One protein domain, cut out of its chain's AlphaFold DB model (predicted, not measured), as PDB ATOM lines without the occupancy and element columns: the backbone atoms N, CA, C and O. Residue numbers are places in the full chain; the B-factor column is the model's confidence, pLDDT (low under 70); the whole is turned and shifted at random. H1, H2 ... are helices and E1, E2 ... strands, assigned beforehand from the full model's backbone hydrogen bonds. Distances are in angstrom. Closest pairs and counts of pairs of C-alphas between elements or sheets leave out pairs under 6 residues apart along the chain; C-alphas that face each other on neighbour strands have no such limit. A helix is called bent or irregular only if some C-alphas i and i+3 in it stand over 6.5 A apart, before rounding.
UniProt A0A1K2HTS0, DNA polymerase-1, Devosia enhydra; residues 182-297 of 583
ATOM      1  N   ALA A 182     -36.661  -4.792  19.253       96.69
ATOM      2  CA  ALA A 182     -36.169  -4.802  17.878       96.69
ATOM      3  C   ALA A 182     -34.735  -4.259  17.783       96.69
ATOM      4  O   ALA A 182     -33.881  -4.896  17.164       96.69
ATOM      5  N   LYS A 183     -34.439  -3.137  18.460       97.06
ATOM      6  CA  LYS A 183     -33.074  -2.591  18.547       97.06
ATOM      7  C   LYS A 183     -32.115  -3.565  19.232       97.06
ATOM      8  O   LYS A 183     -30.998  -3.762  18.755       97.06
ATOM      9  N   VAL A 184     -32.552  -4.220  20.311       97.19
ATOM     10  CA  VAL A 184     -31.734  -5.241  20.989       97.19
ATOM     11  C   VAL A 184     -31.474  -6.435  20.072       97.19
ATOM     12  O   VAL A 184     -30.333  -6.877  19.967       97.19
ATOM     13  N   ALA A 185     -32.493  -6.945  19.379       97.44
ATOM     14  CA  ALA A 185     -32.352  -8.076  18.467       97.44
ATOM     15  C   ALA A 185     -31.400  -7.762  17.300       97.44
ATOM     16  O   ALA A 185     -30.537  -8.583  16.990       97.44
ATOM     17  N   ALA A 186     -31.501  -6.564  16.714       97.56
ATOM     18  CA  ALA A 186     -30.579  -6.096  15.681       97.56
ATOM     19  C   ALA A 186     -29.134  -6.048  16.203       97.56
ATOM     20  O   ALA A 186     -28.247  -6.679  15.630       97.56
ATOM     21  N   LYS A 187     -28.915  -5.416  17.366       96.88
ATOM     22  CA  LYS A 187     -27.591  -5.335  17.998       96.88
ATOM     23  C   LYS A 187     -27.013  -6.715  18.321       96.88
ATOM     24  O   LYS A 187     -25.819  -6.941  18.150       96.88
ATOM     25  N   VAL A 188     -27.845  -7.645  18.788       97.94
ATOM     26  CA  VAL A 188     -27.448  -9.039  19.035       97.94
ATOM     27  C   VAL A 188     -27.027  -9.725  17.735       97.94
ATOM     28  O   VAL A 188     -26.043 -10.462  17.751       97.94
ATOM     29  N   GLY A 189     -27.729  -9.479  16.625       98.06
ATOM     30  CA  GLY A 189     -27.349  -9.965  15.296       98.06
ATOM     31  C   GLY A 189     -25.950  -9.498  14.895       98.06
ATOM     32  O   GLY A 189     -25.084 -10.334  14.626       98.06
ATOM     33  N   ASP A 190     -25.702  -8.189  14.967       97.69
ATOM     34  CA  ASP A 190     -24.403  -7.585  14.633       97.69
ATOM     35  C   ASP A 190     -23.270  -8.158  15.495       97.69
ATOM     36  O   ASP A 190     -22.217  -8.562  14.999       97.69
ATOM     37  N   LEU A 191     -23.502  -8.244  16.806       97.50
ATOM     38  CA  LEU A 191     -22.515  -8.753  17.753       97.50
ATOM     39  C   LEU A 191     -22.228 -10.242  17.565       97.50
ATOM     40  O   LEU A 191     -21.088 -10.663  17.747       97.50
ATOM     41  N   LYS A 192     -23.230 -11.051  17.203       98.19
ATOM     42  CA  LYS A 192     -23.024 -12.473  16.894       98.19
ATOM     43  C   LYS A 192     -22.217 -12.657  15.617       98.19
ATOM     44  O   LYS A 192     -21.350 -13.529  15.593       98.19
ATOM     45  N   GLN A 193     -22.455 -11.830  14.599       98.31
ATOM     46  CA  GLN A 193     -21.641 -11.848  13.388       98.31
ATOM     47  C   GLN A 193     -20.187 -11.476  13.705       98.31
ATOM     48  O   GLN A 193     -19.275 -12.230  13.377       98.31
ATOM     49  N   GLU A 194     -19.959 -10.392  14.449       98.00
ATOM     50  CA  GLU A 194     -18.603  -9.991  14.840       98.00
ATOM     51  C   GLU A 194     -17.919 -11.054  15.725       98.00
ATOM     52  O   GLU A 194     -16.739 -11.363  15.548       98.00
ATOM     53  N   GLN A 195     -18.655 -11.671  16.657       97.94
ATOM     54  CA  GLN A 195     -18.146 -12.777  17.470       97.94
ATOM     55  C   GLN A 195     -17.728 -13.973  16.604       97.94
ATOM     56  O   GLN A 195     -16.699 -14.601  16.881       97.94
ATOM     57  N   HIS A 196     -18.506 -14.294  15.568       97.94
ATOM     58  CA  HIS A 196     -18.194 -15.356  14.619       97.94
ATOM     59  C   HIS A 196     -16.903 -15.052  13.850       97.94
ATOM     60  O   HIS A 196     -15.990 -15.881  13.840       97.94
ATOM     61  N   ASP A 197     -16.775 -13.846  13.301       98.06
ATOM     62  CA  ASP A 197     -15.606 -13.428  12.521       98.06
ATOM     63  C   ASP A 197     -14.326 -13.433  13.374       98.06
ATOM     64  O   ASP A 197     -13.278 -13.936  12.955       98.06
ATOM     65  N   LEU A 198     -14.405 -12.946  14.618       97.62
ATOM     66  CA  LEU A 198     -13.296 -13.015  15.575       97.62
ATOM     67  C   LEU A 198     -12.931 -14.457  15.926       97.62
ATOM     68  O   LEU A 198     -11.750 -14.775  16.073       97.62
ATOM     69  N   THR A 199     -13.925 -15.337  16.055       97.62
ATOM     70  CA  THR A 199     -13.690 -16.761  16.318       97.62
ATOM     71  C   THR A 199     -12.918 -17.401  15.173       97.62
ATOM     72  O   THR A 199     -11.944 -18.106  15.434       97.62
ATOM     73  N   GLN A 200     -13.282 -17.110  13.920       97.25
ATOM     74  CA  GLN A 200     -12.554 -17.609  12.752       97.25
ATOM     75  C   GLN A 200     -11.103 -17.116  12.733       97.25
ATOM     76  O   GLN A 200     -10.181 -17.920  12.585       97.25
ATOM     77  N   GLN A 201     -10.876 -15.817  12.959       97.06
ATOM     78  CA  GLN A 201      -9.524 -15.242  13.018       97.06
ATOM     79  C   GLN A 201      -8.676 -15.888  14.122       97.06
ATOM     80  O   GLN A 201      -7.516 -16.249  13.907       97.06
ATOM     81  N   LEU A 202      -9.260 -16.079  15.305       96.44
ATOM     82  CA  LEU A 202      -8.581 -16.699  16.437       96.44
ATOM     83  C   LEU A 202      -8.308 -18.189  16.215       96.44
ATOM     84  O   LEU A 202      -7.263 -18.675  16.634       96.44
ATOM     85  N   GLN A 203      -9.199 -18.918  15.544       96.31
ATOM     86  CA  GLN A 203      -8.985 -20.325  15.193       96.31
ATOM     87  C   GLN A 203      -7.950 -20.498  14.077       96.31
ATOM     88  O   GLN A 203      -7.202 -21.473  14.099       96.31
ATOM     89  N   ALA A 204      -7.843 -19.541  13.153       95.19
ATOM     90  CA  ALA A 204      -6.753 -19.501  12.181       95.19
ATOM     91  C   ALA A 204      -5.398 -19.253  12.870       95.19
ATOM     92  O   ALA A 204      -4.404 -19.903  12.548       95.19
ATOM     93  N   ALA A 205      -5.360 -18.360  13.865       94.25
ATOM     94  CA  ALA A 205      -4.164 -18.086  14.663       94.25
ATOM     95  C   ALA A 205      -3.809 -19.223  15.648       94.25
ATOM     96  O   ALA A 205      -2.638 -19.427  15.983       94.25
ATOM     97  N   PHE A 206      -4.807 -19.965  16.126       95.12
ATOM     98  CA  PHE A 206      -4.659 -21.078  17.063       95.12
ATOM     99  C   PHE A 206      -5.324 -22.344  16.500       95.12
ATOM    100  O   PHE A 206      -6.443 -22.683  16.902       95.12
ATOM    101  N   PRO A 207      -4.637 -23.074  15.598       93.06
ATOM    102  CA  PRO A 207      -5.218 -24.219  14.908       93.06
ATOM    103  C   PRO A 207      -5.601 -25.351  15.877       93.06
ATOM    104  O   PRO A 207      -5.029 -25.459  16.975       93.06
ATOM    105  N   PRO A 208      -6.563 -26.217  15.503       94.06
ATOM    106  CA  PRO A 208      -7.010 -27.314  16.354       94.06
ATOM    107  C   PRO A 208      -5.863 -28.231  16.796       94.06
ATOM    108  O   PRO A 208      -4.953 -28.514  16.021       94.06
ATOM    109  N   ILE A 209      -5.917 -28.712  18.040       92.81
ATOM    110  CA  ILE A 209      -4.998 -29.755  18.526       92.81
ATOM    111  C   ILE A 209      -5.656 -31.113  18.306       92.81
ATOM    112  O   ILE A 209      -6.816 -31.313  18.674       92.81
ATOM    113  N   ILE A 210      -4.915 -32.048  17.719       93.38
ATOM    114  CA  ILE A 210      -5.362 -33.425  17.515       93.38
ATOM    115  C   ILE A 210      -4.842 -34.264  18.680       93.38
ATOM    116  O   ILE A 210      -3.636 -34.406  18.863       93.38
ATOM    117  N   HIS A 211      -5.760 -34.810  19.473       90.88
ATOM    118  CA  HIS A 211      -5.443 -35.734  20.556       90.88
ATOM    119  C   HIS A 211      -5.682 -37.161  20.086       90.88
ATOM    120  O   HIS A 211      -6.835 -37.569  19.887       90.88
ATOM    121  N   GLU A 212      -4.608 -37.929  19.941       93.00
ATOM    122  CA  GLU A 212      -4.712 -39.363  19.692       93.00
ATOM    123  C   GLU A 212      -5.368 -40.048  20.892       93.00
ATOM    124  O   GLU A 212      -5.100 -39.730  22.055       93.00
ATOM    125  N   ARG A 213      -6.278 -40.980  20.620       90.62
ATOM    126  CA  ARG A 213      -7.005 -41.702  21.667       90.62
ATOM    127  C   ARG A 213      -6.819 -43.192  21.484       90.62
ATOM    128  O   ARG A 213      -6.897 -43.693  20.370       90.62
ATOM    129  N   TYR A 214      -6.661 -43.905  22.590       91.00
ATOM    130  CA  TYR A 214      -6.549 -45.358  22.610       91.00
ATOM    131  C   TYR A 214      -7.577 -45.939  23.577       91.00
ATOM    132  O   TYR A 214      -7.911 -45.329  24.595       91.00
ATOM    133  N   SER A 215      -8.125 -47.101  23.237       85.94
ATOM    134  CA  SER A 215      -9.067 -47.815  24.094       85.94
ATOM    135  C   SER A 215      -8.345 -48.330  25.341       85.94
ATOM    136  O   SER A 215      -7.435 -49.149  25.199       85.94
ATOM    137  N   PRO A 216      -8.771 -47.953  26.559       85.62
ATOM    138  CA  PRO A 216      -8.148 -48.453  27.784       85.62
ATOM    139  C   PRO A 216      -8.379 -49.958  27.997       85.62
ATOM    140  O   PRO A 216      -7.641 -50.585  28.744       85.62
ATOM    141  N   LYS A 217      -9.386 -50.551  27.335       86.31
ATOM    142  CA  LYS A 217      -9.693 -51.990  27.425       86.31
ATOM    143  C   LYS A 217      -8.961 -52.840  26.390       86.31
ATOM    144  O   LYS A 217      -8.673 -53.998  26.652       86.31
ATOM    145  N   THR A 218      -8.738 -52.304  25.190       87.94
ATOM    146  CA  THR A 218      -8.276 -53.101  24.036       87.94
ATOM    147  C   THR A 218      -6.964 -52.609  23.433       87.94
ATOM    148  O   THR A 218      -6.475 -53.230  22.497       87.94
ATOM    149  N   GLY A 219      -6.421 -51.474  23.889       87.69
ATOM    150  CA  GLY A 219      -5.195 -50.863  23.359       87.69
ATOM    151  C   GLY A 219      -5.305 -50.320  21.928       87.69
ATOM    152  O   GLY A 219      -4.365 -49.710  21.429       87.69
ATOM    153  N   LYS A 220      -6.444 -50.508  21.247       90.94
ATOM    154  CA  LYS A 220      -6.647 -50.074  19.856       90.94
ATOM    155  C   LYS A 220      -6.828 -48.558  19.762       90.94
ATOM    156  O   LYS A 220      -7.507 -47.968  20.607       90.94
ATOM    157  N   ARG A 221      -6.279 -47.951  18.704       87.88
ATOM    158  CA  ARG A 221      -6.479 -46.529  18.379       87.88
ATOM    159  C   ARG A 221      -7.962 -46.259  18.106       87.88
ATOM    160  O   ARG A 221      -8.609 -46.976  17.346       87.88
ATOM    161  N   LEU A 222      -8.492 -45.241  18.767       90.62
ATOM    162  CA  LEU A 222      -9.829 -44.690  18.583       90.62
ATOM    163  C   LEU A 222      -9.761 -43.492  17.633       90.62
ATOM    164  O   LEU A 222      -8.687 -42.970  17.350       90.62
ATOM    165  N   LYS A 223     -10.928 -43.020  17.182       90.44
ATOM    166  CA  LYS A 223     -11.023 -41.760  16.441       90.44
ATOM    167  C   LYS A 223     -10.417 -40.624  17.271       90.44
ATOM    168  O   LYS A 223     -10.825 -40.412  18.421       90.44
ATOM    169  N   ASP A 224      -9.468 -39.914  16.670       92.44
ATOM    170  CA  ASP A 224      -8.775 -38.801  17.309       92.44
ATOM    171  C   ASP A 224      -9.777 -37.729  17.755       92.44
ATOM    172  O   ASP A 224     -10.795 -37.464  17.101       92.44
ATOM    173  N   LYS A 225      -9.500 -37.110  18.902       91.69
ATOM    174  CA  LYS A 225     -10.292 -35.990  19.403       91.69
ATOM    175  C   LYS A 225      -9.675 -34.697  18.888       91.69
ATOM    176  O   LYS A 225      -8.574 -34.333  19.284       91.69
ATOM    177  N   ILE A 226     -10.423 -33.989  18.050       92.31
ATOM    178  CA  ILE A 226     -10.046 -32.666  17.559       92.31
ATOM    179  C   ILE A 226     -10.501 -31.629  18.590       92.31
ATOM    180  O   ILE A 226     -11.694 -31.475  18.848       92.31
ATOM    181  N   GLU A 227      -9.551 -30.929  19.204       93.31
ATOM    182  CA  GLU A 227      -9.810 -29.811  20.106       93.31
ATOM    183  C   GLU A 227      -9.682 -28.489  19.347       93.31
ATOM    184  O   GLU A 227      -8.584 -27.964  19.141       93.31
ATOM    185  N   VAL A 228     -10.829 -27.952  18.937       95.62
ATOM    186  CA  VAL A 228     -10.932 -26.625  18.325       95.62
ATOM    187  C   VAL A 228     -10.732 -25.549  19.396       95.62
ATOM    188  O   VAL A 228     -11.233 -25.680  20.514       95.62
ATOM    189  N   PHE A 229     -10.000 -24.484  19.059       96.44
ATOM    190  CA  PHE A 229      -9.789 -23.364  19.970       96.44
ATOM    191  C   PHE A 229     -11.107 -22.644  20.287       96.44
ATOM    192  O   PHE A 229     -11.834 -22.221  19.385       96.44
ATOM    193  N   ASN A 230     -11.390 -22.500  21.581       95.56
ATOM    194  CA  ASN A 230     -12.520 -21.765  22.127       95.56
ATOM    195  C   ASN A 230     -12.025 -20.457  22.774       95.56
ATOM    196  O   ASN A 230     -11.501 -20.502  23.894       95.56
ATOM    197  N   PRO A 231     -12.241 -19.294  22.130       94.00
ATOM    198  CA  PRO A 231     -11.868 -17.989  22.681       94.00
ATOM    199  C   PRO A 231     -12.524 -17.656  24.030       94.00
ATOM    200  O   PRO A 231     -11.983 -16.867  24.798       94.00
ATOM    201  N   GLY A 232     -13.672 -18.266  24.344       92.00
ATOM    202  CA  GLY A 232     -14.354 -18.107  25.631       92.00
ATOM    203  C   GLY A 232     -13.745 -18.925  26.775       92.00
ATOM    204  O   GLY A 232     -14.147 -18.755  27.924       92.00
ATOM    205  N   SER A 233     -12.787 -19.818  26.502       92.56
ATOM    206  CA  SER A 233     -12.123 -20.621  27.530       92.56
ATOM    207  C   SER A 233     -10.812 -19.972  27.967       92.56
ATOM    208  O   SER A 233      -9.784 -20.131  27.310       92.56
ATOM    209  N   GLY A 234     -10.816 -19.311  29.128       90.12
ATOM    210  CA  GLY A 234      -9.604 -18.708  29.698       90.12
ATOM    211  C   GLY A 234      -8.440 -19.697  29.857       90.12
ATOM    212  O   GLY A 234      -7.284 -19.332  29.651       90.12
ATOM    213  N   GLN A 235      -8.733 -20.976  30.126       91.69
ATOM    214  CA  GLN A 235      -7.727 -22.038  30.183       91.69
ATOM    215  C   GLN A 235      -7.088 -22.300  28.812       91.69
ATOM    216  O   GLN A 235      -5.862 -22.368  28.717       91.69
ATOM    217  N   GLN A 236      -7.893 -22.444  27.751       94.31
ATOM    218  CA  GLN A 236      -7.349 -22.645  26.407       94.31
ATOM    219  C   GLN A 236      -6.587 -21.409  25.939       94.31
ATOM    220  O   GLN A 236      -5.482 -21.551  25.425       94.31
ATOM    221  N   VAL A 237      -7.129 -20.209  26.159       94.00
ATOM    222  CA  VAL A 237      -6.464 -18.938  25.838       94.00
ATOM    223  C   VAL A 237      -5.083 -18.880  26.485       94.00
ATOM    224  O   VAL A 237      -4.085 -18.673  25.797       94.00
ATOM    225  N   ALA A 238      -5.007 -19.132  27.793       92.25
ATOM    226  CA  ALA A 238      -3.743 -19.113  28.507       92.25
ATOM    227  C   ALA A 238      -2.755 -20.152  27.978       92.25
ATOM    228  O   ALA A 238      -1.596 -19.824  27.729       92.25
ATOM    229  N   ARG A 239      -3.218 -21.390  27.763       93.00
ATOM    230  CA  ARG A 239      -2.385 -22.471  27.228       93.00
ATOM    231  C   ARG A 239      -1.806 -22.094  25.863       93.00
ATOM    232  O   ARG A 239      -0.598 -22.184  25.679       93.00
ATOM    233  N   ARG A 240      -2.638 -21.596  24.941       93.31
ATOM    234  CA  ARG A 240      -2.212 -21.220  23.583       93.31
ATOM    235  C   ARG A 240      -1.217 -20.064  23.568       93.31
ATOM    236  O   ARG A 240      -0.244 -20.115  22.820       93.31
ATOM    237  N   LEU A 241      -1.426 -19.041  24.395       93.25
ATOM    238  CA  LEU A 241      -0.485 -17.923  24.504       93.25
ATOM    239  C   LEU A 241       0.861 -18.371  25.090       93.25
ATOM    240  O   LEU A 241       1.911 -17.935  24.620       93.25
ATOM    241  N   THR A 242       0.846 -19.272  26.074       92.50
ATOM    242  CA  THR A 242       2.064 -19.860  26.646       92.50
ATOM    243  C   THR A 242       2.812 -20.720  25.629       92.50
ATOM    244  O   THR A 242       4.009 -20.526  25.448       92.50
ATOM    245  N   GLU A 243       2.122 -21.625  24.930       91.75
ATOM    246  CA  GLU A 243       2.719 -22.514  23.920       91.75
ATOM    247  C   GLU A 243       3.325 -21.731  22.749       91.75
ATOM    248  O   GLU A 243       4.434 -22.031  22.314       91.75
ATOM    249  N   ARG A 244       2.618 -20.712  22.248       92.88
ATOM    250  CA  ARG A 244       3.050 -19.958  21.064       92.88
ATOM    251  C   ARG A 244       4.107 -18.899  21.368       92.88
ATOM    252  O   ARG A 244       5.003 -18.690  20.557       92.88
ATOM    253  N   TYR A 245       3.989 -18.211  22.503       93.06
ATOM    254  CA  TYR A 245       4.798 -17.025  22.808       93.06
ATOM    255  C   TYR A 245       5.663 -17.158  24.065       93.06
ATOM    256  O   TYR A 245       6.312 -16.187  24.462       93.06
ATOM    257  N   GLY A 246       5.658 -18.315  24.731       91.00
ATOM    258  CA  GLY A 246       6.371 -18.505  25.995       91.00
ATOM    259  C   GLY A 246       5.846 -17.610  27.121       91.00
ATOM    260  O   GLY A 246       6.609 -17.236  28.016       91.00
ATOM    261  N   TRP A 247       4.571 -17.207  27.061       91.50
ATOM    262  CA  TRP A 247       3.957 -16.345  28.069       91.50
ATOM    263  C   TRP A 247       4.053 -16.971  29.469       91.50
ATOM    264  O   TRP A 247       3.751 -18.144  29.659       91.50
ATOM    265  N   LYS A 248       4.475 -16.182  30.466       88.62
ATOM    266  CA  LYS A 248       4.571 -16.599  31.875       88.62
ATOM    267  C   LYS A 248       3.548 -15.822  32.708       88.62
ATOM    268  O   LYS A 248       3.807 -14.659  33.033       88.62
ATOM    269  N   PRO A 249       2.391 -16.417  33.041       86.31
ATOM    270  CA  PRO A 249       1.359 -15.741  33.814       86.31
ATOM    271  C   PRO A 249       1.847 -15.380  35.217       86.31
ATOM    272  O   PRO A 249       2.470 -16.189  35.900       86.31
ATOM    273  N   THR A 250       1.536 -14.166  35.667       83.31
ATOM    274  CA  THR A 250       1.863 -13.687  37.023       83.31
ATOM    275  C   THR A 250       0.643 -13.603  37.935       83.31
ATOM    276  O   THR A 250       0.779 -13.363  39.130       83.31
ATOM    277  N   LYS A 251      -0.556 -13.726  37.363       82.12
ATOM    278  CA  LYS A 251      -1.835 -13.681  38.064       82.12
ATOM    279  C   LYS A 251      -2.621 -14.937  37.737       82.12
ATOM    280  O   LYS A 251      -2.645 -15.370  36.586       82.12
ATOM    281  N   PHE A 252      -3.285 -15.467  38.750       84.75
ATOM    282  CA  PHE A 252      -4.098 -16.667  38.667       84.75
ATOM    283  C   PHE A 252      -5.446 -16.394  39.328       84.75
ATOM    284  O   PHE A 252      -5.542 -15.550  40.220       84.75
ATOM    285  N   THR A 253      -6.479 -17.075  38.854       83.19
ATOM    286  CA  THR A 253      -7.784 -17.123  39.512       83.19
ATOM    287  C   THR A 253      -7.688 -17.925  40.810       83.19
ATOM    288  O   THR A 253      -6.735 -18.681  41.008       83.19
ATOM    289  N   ASP A 254      -8.713 -17.846  41.659       78.12
ATOM    290  CA  ASP A 254      -8.806 -18.666  42.880       78.12
ATOM    291  C   ASP A 254      -8.762 -20.177  42.578       78.12
ATOM    292  O   ASP A 254      -8.325 -20.977  43.399       78.12
ATOM    293  N   SER A 255      -9.163 -20.568  41.363       80.00
ATOM    294  CA  SER A 255      -9.084 -21.937  40.841       80.00
ATOM    295  C   SER A 255      -7.715 -22.324  40.258       80.00
ATOM    296  O   SER A 255      -7.580 -23.404  39.689       80.00
ATOM    297  N   GLY A 256      -6.701 -21.458  40.358       83.44
ATOM    298  CA  GLY A 256      -5.339 -21.723  39.887       83.44
ATOM    299  C   GLY A 256      -5.153 -21.643  38.368       83.44
ATOM    300  O   GLY A 256      -4.094 -22.012  37.860       83.44
ATOM    301  N   ILE A 257      -6.148 -21.157  37.622       82.75
ATOM    302  CA  ILE A 257      -6.049 -20.955  36.172       82.75
ATOM    303  C   ILE A 257      -5.380 -19.596  35.920       82.75
ATOM    304  O   ILE A 257      -5.720 -18.628  36.603       82.75
ATOM    305  N   PRO A 258      -4.449 -19.470  34.954       87.62
ATOM    306  CA  PRO A 258      -3.913 -18.170  34.571       87.62
ATOM    307  C   PRO A 258      -5.022 -17.153  34.286       87.62
ATOM    308  O   PRO A 258      -5.938 -17.415  33.503       87.62
ATOM    309  N   ALA A 259      -4.939 -15.983  34.917       85.38
ATOM    310  CA  ALA A 259      -5.918 -14.928  34.712       85.38
ATOM    311  C   ALA A 259      -5.804 -14.394  33.278       85.38
ATOM    312  O   ALA A 259      -4.726 -14.015  32.826       85.38
ATOM    313  N   THR A 260      -6.928 -14.374  32.569       84.25
ATOM    314  CA  THR A 260      -7.046 -13.904  31.178       84.25
ATOM    315  C   THR A 260      -8.016 -12.725  31.072       84.25
ATOM    316  O   THR A 260      -8.637 -12.502  30.038       84.25
ATOM    317  N   ASP A 261      -8.148 -11.974  32.168       82.12
ATOM    318  CA  ASP A 261      -8.993 -10.787  32.254       82.12
ATOM    319  C   ASP A 261      -8.475  -9.623  31.392       82.12
ATOM    320  O   ASP A 261      -7.351  -9.630  30.881       82.12
ATOM    321  N   GLU A 262      -9.317  -8.600  31.245       80.12
ATOM    322  CA  GLU A 262      -9.034  -7.408  30.446       80.12
ATOM    323  C   GLU A 262      -7.723  -6.720  30.851       80.12
ATOM    324  O   GLU A 262      -6.944  -6.310  29.990       80.12
ATOM    325  N   GLN A 263      -7.422  -6.659  32.151       77.12
ATOM    326  CA  GLN A 263      -6.210  -6.012  32.648       77.12
ATOM    327  C   GLN A 263      -4.950  -6.795  32.264       77.12
ATOM    328  O   GLN A 263      -3.927  -6.186  31.940       77.12
ATOM    329  N   VAL A 264      -4.994  -8.128  32.326       83.38
ATOM    330  CA  VAL A 264      -3.880  -8.973  31.886       83.38
ATOM    331  C   VAL A 264      -3.707  -8.862  30.376       83.38
ATOM    332  O   VAL A 264      -2.605  -8.562  29.917       83.38
ATOM    333  N   MET A 265      -4.787  -9.045  29.617       84.56
ATOM    334  CA  MET A 265      -4.751  -9.069  28.155       84.56
ATOM    335  C   MET A 265      -4.312  -7.736  27.547       84.56
ATOM    336  O   MET A 265      -3.497  -7.733  26.627       84.56
ATOM    337  N   ALA A 266      -4.750  -6.601  28.103       79.06
ATOM    338  CA  ALA A 266      -4.329  -5.270  27.651       79.06
ATOM    339  C   ALA A 266      -2.822  -5.007  27.838       79.06
ATOM    340  O   ALA A 266      -2.254  -4.131  27.187       79.06
ATOM    341  N   GLY A 267      -2.156  -5.756  28.724       79.69
ATOM    342  CA  GLY A 267      -0.712  -5.669  28.938       79.69
ATOM    343  C   GLY A 267       0.129  -6.504  27.970       79.69
ATOM    344  O   GLY A 267       1.355  -6.356  27.963       79.69
ATOM    345  N   LEU A 268      -0.490  -7.385  27.179       85.81
ATOM    346  CA  LEU A 268       0.209  -8.288  26.270       85.81
ATOM    347  C   LEU A 268       0.423  -7.630  24.903       85.81
ATOM    348  O   LEU A 268      -0.460  -6.973  24.364       85.81
ATOM    349  N   LYS A 269       1.602  -7.845  24.311       86.69
ATOM    350  CA  LYS A 269       1.960  -7.324  22.977       86.69
ATOM    351  C   LYS A 269       1.636  -8.302  21.838       86.69
ATOM    352  O   LYS A 269       2.156  -8.152  20.736       86.69
ATOM    353  N   TYR A 270       0.834  -9.329  22.110       90.19
ATOM    354  CA  TYR A 270       0.498 -10.360  21.130       90.19
ATOM    355  C   TYR A 270      -0.624  -9.866  20.207       90.19
ATOM    356  O   TYR A 270      -1.598  -9.313  20.722       90.19
ATOM    357  N   PRO A 271      -0.539 -10.075  18.878       89.38
ATOM    358  CA  PRO A 271      -1.586  -9.651  17.945       89.38
ATOM    359  C   PRO A 271      -2.982 -10.156  18.339       89.38
ATOM    360  O   PRO A 271      -3.958  -9.407  18.306       89.38
ATOM    361  N   GLU A 272      -3.069 -11.404  18.805       93.31
ATOM    362  CA  GLU A 272      -4.323 -12.049  19.195       93.31
ATOM    363  C   GLU A 272      -4.909 -11.495  20.501       93.31
ATOM    364  O   GLU A 272      -6.109 -11.640  20.734       93.31
ATOM    365  N   ALA A 273      -4.115 -10.823  21.345       91.62
ATOM    366  CA  ALA A 273      -4.604 -10.271  22.612       91.62
ATOM    367  C   ALA A 273      -5.710  -9.230  22.386       91.62
ATOM    368  O   ALA A 273      -6.713  -9.226  23.096       91.62
ATOM    369  N   ARG A 274      -5.581  -8.392  21.346       90.94
ATOM    370  CA  ARG A 274      -6.610  -7.403  20.985       90.94
ATOM    371  C   ARG A 274      -7.905  -8.063  20.503       90.94
ATOM    372  O   ARG A 274      -8.988  -7.600  20.859       90.94
ATOM    373  N   LEU A 275      -7.797  -9.147  19.734       94.62
ATOM    374  CA  LEU A 275      -8.950  -9.921  19.264       94.62
ATOM    375  C   LEU A 275      -9.669 -10.600  20.436       94.62
ATOM    376  O   LEU A 275     -10.891 -10.534  20.527       94.62
ATOM    377  N   LEU A 276      -8.916 -11.182  21.374       94.62
ATOM    378  CA  LEU A 276      -9.452 -11.802  22.590       94.62
ATOM    379  C   LEU A 276     -10.149 -10.787  23.504       94.62
ATOM    380  O   LEU A 276     -11.223 -11.080  24.024       94.62
ATOM    381  N   LEU A 277      -9.583  -9.586  23.665       92.31
ATOM    382  CA  LEU A 277     -10.217  -8.489  24.404       92.31
ATOM    383  C   LEU A 277     -11.566  -8.107  23.798       92.31
ATOM    384  O   LEU A 277     -12.566  -8.020  24.512       92.31
ATOM    385  N   ARG A 278     -11.608  -7.911  22.473       94.00
ATOM    386  CA  ARG A 278     -12.857  -7.588  21.779       94.00
ATOM    387  C   ARG A 278     -13.862  -8.733  21.887       94.00
ATOM    388  O   ARG A 278     -15.014  -8.479  22.224       94.00
ATOM    389  N   TYR A 279     -13.423  -9.979  21.702       95.44
ATOM    390  CA  TYR A 279     -14.268 -11.162  21.869       95.44
ATOM    391  C   TYR A 279     -14.877 -11.227  23.276       95.44
ATOM    392  O   TYR A 279     -16.084 -11.413  23.416       95.44
ATOM    393  N   ALA A 280     -14.072 -11.029  24.325       92.88
ATOM    394  CA  ALA A 280     -14.542 -11.042  25.709       92.88
ATOM    395  C   ALA A 280     -15.560  -9.923  25.980       92.88
ATOM    396  O   ALA A 280     -16.573 -10.156  26.644       92.88
ATOM    397  N   ARG A 281     -15.337  -8.727  25.416       93.00
ATOM    398  CA  ARG A 281     -16.291  -7.614  25.496       93.00
ATOM    399  C   ARG A 281     -17.621  -7.968  24.828       93.00
ATOM    400  O   ARG A 281     -18.666  -7.779  25.442       93.00
ATOM    401  N   ILE A 282     -17.588  -8.539  23.625       95.38
ATOM    402  CA  ILE A 282     -18.793  -8.983  22.908       95.38
ATOM    403  C   ILE A 282     -19.522 -10.083  23.680       95.38
ATOM    404  O   ILE A 282     -20.731  -9.993  23.867       95.38
ATOM    405  N   ALA A 283     -18.799 -11.077  24.196       94.50
ATOM    406  CA  ALA A 283     -19.383 -12.147  24.997       94.50
ATOM    407  C   ALA A 283     -20.087 -11.608  26.256       94.50
ATOM    408  O   ALA A 283     -21.169 -12.079  26.601       94.50
ATOM    409  N   LYS A 284     -19.524 -10.582  26.914       93.12
ATOM    410  CA  LYS A 284     -20.184  -9.890  28.035       93.12
ATOM    411  C   LYS A 284     -21.488  -9.220  27.588       93.12
ATOM    412  O   LYS A 284     -22.509  -9.402  28.247       93.12
ATOM    413  N   MET A 285     -21.465  -8.479  26.477       95.25
ATOM    414  CA  MET A 285     -22.647  -7.790  25.940       95.25
ATOM    415  C   MET A 285     -23.751  -8.779  25.530       95.25
ATOM    416  O   MET A 285     -24.901  -8.622  25.938       95.25
ATOM    417  N   LEU A 286     -23.404  -9.846  24.805       96.38
ATOM    418  CA  LEU A 286     -24.332 -10.926  24.452       96.38
ATOM    419  C   LEU A 286     -24.870 -11.637  25.697       96.38
ATOM    420  O   LEU A 286     -26.056 -11.947  25.763       96.38
ATOM    421  N   GLY A 287     -24.041 -11.828  26.725       95.50
ATOM    422  CA  GLY A 287     -24.470 -12.357  28.017       95.50
ATOM    423  C   GLY A 287     -25.559 -11.509  28.686       95.50
ATOM    424  O   GLY A 287     -26.488 -12.074  29.265       95.50
ATOM    425  N   GLN A 288     -25.479 -10.179  28.581       95.19
ATOM    426  CA  GLN A 288     -26.506  -9.264  29.093       95.19
ATOM    427  C   GLN A 288     -27.771  -9.261  28.223       95.19
ATOM    428  O   GLN A 288     -28.874  -9.256  28.763       95.19
ATOM    429  N   MET A 289     -27.636  -9.300  26.895       95.94
ATOM    430  CA  MET A 289     -28.765  -9.119  25.976       95.94
ATOM    431  C   MET A 289     -29.507 -10.408  25.605       95.94
ATOM    432  O   MET A 289     -30.736 -10.415  25.634       95.94
ATOM    433  N   SER A 290     -28.801 -11.498  25.277       97.06
ATOM    434  CA  SER A 290     -29.400 -12.715  24.696       97.06
ATOM    435  C   SER A 290     -29.009 -14.029  25.380       97.06
ATOM    436  O   SER A 290     -29.858 -14.889  25.611       97.06
ATOM    437  N   ASP A 291     -27.733 -14.221  25.699       96.00
ATOM    438  CA  ASP A 291     -27.194 -15.561  25.952       96.00
ATOM    439  C   ASP A 291     -27.287 -15.947  27.433       96.00
ATOM    440  O   ASP A 291     -27.564 -17.103  27.766       96.00
ATOM    441  N   GLY A 292     -27.141 -14.977  28.342       94.81
ATOM    442  CA  GLY A 292     -27.170 -15.204  29.785       94.81
ATOM    443  C   GLY A 292     -28.515 -15.720  30.303       94.81
ATOM    444  O   GLY A 292     -29.562 -15.558  29.676       94.81
ATOM    445  N   LYS A 293     -28.509 -16.351  31.485       95.00
ATOM    446  CA  LYS A 293     -29.737 -16.846  32.140       95.00
ATOM    447  C   LYS A 293     -30.739 -15.720  32.410       95.00
ATOM    448  O   LYS A 293     -31.931 -15.910  32.228       95.00
ATOM    449  N   ASN A 294     -30.225 -14.562  32.813       95.12
ATOM    450  CA  ASN A 294     -31.000 -13.357  33.097       95.12
ATOM    451  C   ASN A 294     -30.826 -12.322  31.973       95.12
ATOM    452  O   ASN A 294     -30.661 -11.140  32.254       95.12
ATOM    453  N   ALA A 295     -30.739 -12.775  30.721       96.31
ATOM    454  CA  ALA A 295     -30.590 -11.888  29.576       96.31
ATOM    455  C   ALA A 295     -31.859 -11.053  29.343       96.31
ATOM    456  O   ALA A 295     -32.964 -11.529  29.598       96.31
ATOM    457  N   TRP A 296     -31.711  -9.835  28.822       96.94
ATOM    458  CA  TRP A 296     -32.821  -8.898  28.614       96.94
ATOM    459  C   TRP A 296     -33.928  -9.484  27.739       96.94
ATOM    460  O   TRP A 296     -35.085  -9.480  28.143       96.94
ATOM    461  N   LEU A 297     -33.576 -10.106  26.609       96.62
ATOM    462  CA  LEU A 297     -34.547 -10.739  25.709       96.62
ATOM    463  C   LEU A 297     -35.306 -11.923  26.337       96.62
ATOM    464  O   LEU A 297     -36.321 -12.339  25.795       96.62
TER     465      LEU A 297
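What this domain is: This is residues 182 to 297 of the 583 residues of the protein "DNA polymerase-1" of Devosia enhydra (UniProt A0A1K2HTS0). Two long helices, H1 and H4, lie side by side and run opposite ways; where H1 ends, the two-stranded hairpin E1 and E2 reaches away as a slender arm that, with H1, makes the long axis. The shorter H2 is near H4 without touching it, tiny H3 packs on residues 273 to 277 of H4, and the long link of residues 246 to 261 loops between H2 and H3. The printed part has 116 residues, with four named helices and two named strands in the order H1, E1, E2, H2, H3, H4. The two strands make one antiparallel sheet, order E1 - E2, and the class is mostly helix. The whole is loose, with a radius of gyration of the C-alphas of 17.2 A, and elongated, with spans of 56 by 33 by 29 A.

How they stand to each other: H1, residues 182 to 205, touches H4, residues 271 to 291, with 17 pairs of C-alphas within 8 A. Their closest C-alphas are those of Gln 195 and Tyr 279, 6.1 A apart. The two helices run opposite ways at a shallow tilt of 31 degrees, and their centres are 9.0 A apart. H4 has a kink of 33 degrees near residue 285, and it is irregular, with C-alphas 288 and 291 being 7.1 A apart. A tight link of 3 residues leads from H1 to E1, residues 209 to 214. E1 and E2, residues 221 to 227, form a hairpin of antiparallel neighbours, with 155 degrees between their directions. N 211 and O 225 are within hydrogen-bond range at 2.9 A, and so are N 222 and O 213 at 2.7 A. C-alphas 210 and 226 face each other at 4.7 A. E1 and E2 are both apart from H4. H2, residues 234 to 245, follows E2 after a short link of 6 residues. It is apart from H1 and touches no helix, but H2 and H4 are near each other, with 7 pairs of C-alphas within 10 A. H3, residues 262 to 265, is apart from H2 and touches H4 with 5 pairs of C-alphas within 8 A, H4 taking part with residues 273 to 277 alone. The closest C-alphas of these two are those of Met 265 and Ala 273, 5.7 A apart. In H1 and H2 every O i to N i+4 pair is within hydrogen-bond range, and in H4 15 of 17 are. H3 is too short for such a pair, and its one O i to N i+3 pair is not within range.

Where its parts are: H1 begins at C-alpha 182, at (-36.169, -4.802, 17.878), and measures 34.8 A from first to last C-alpha. E1 measures 16.2 A and E2 17.1 A; C-alpha 214, where E1 ends, is at (-6.549, -45.358, 22.610). H2 measures 16.1 A, and H3 has 4 residues. H4 measures 27.5 A and ends at C-alpha 291, at (-27.194, -15.561, 25.952).

The domain as a whole: The two C-alphas farthest apart are those of Lys 183 in H1 and Thr 218 in the link between the strands, 56.5 A apart. The first and last printed C-alphas, those of Ala 182 and Leu 297, are 10.0 A apart. The printed part has no cut. The link from H2 to H3, 16 residues, is long, and that from H3 to H4, 5 residues, is tight. The mean pLDDT of the printed part is 91.9, and no printed residue is under 70; the mean of H3 is 81.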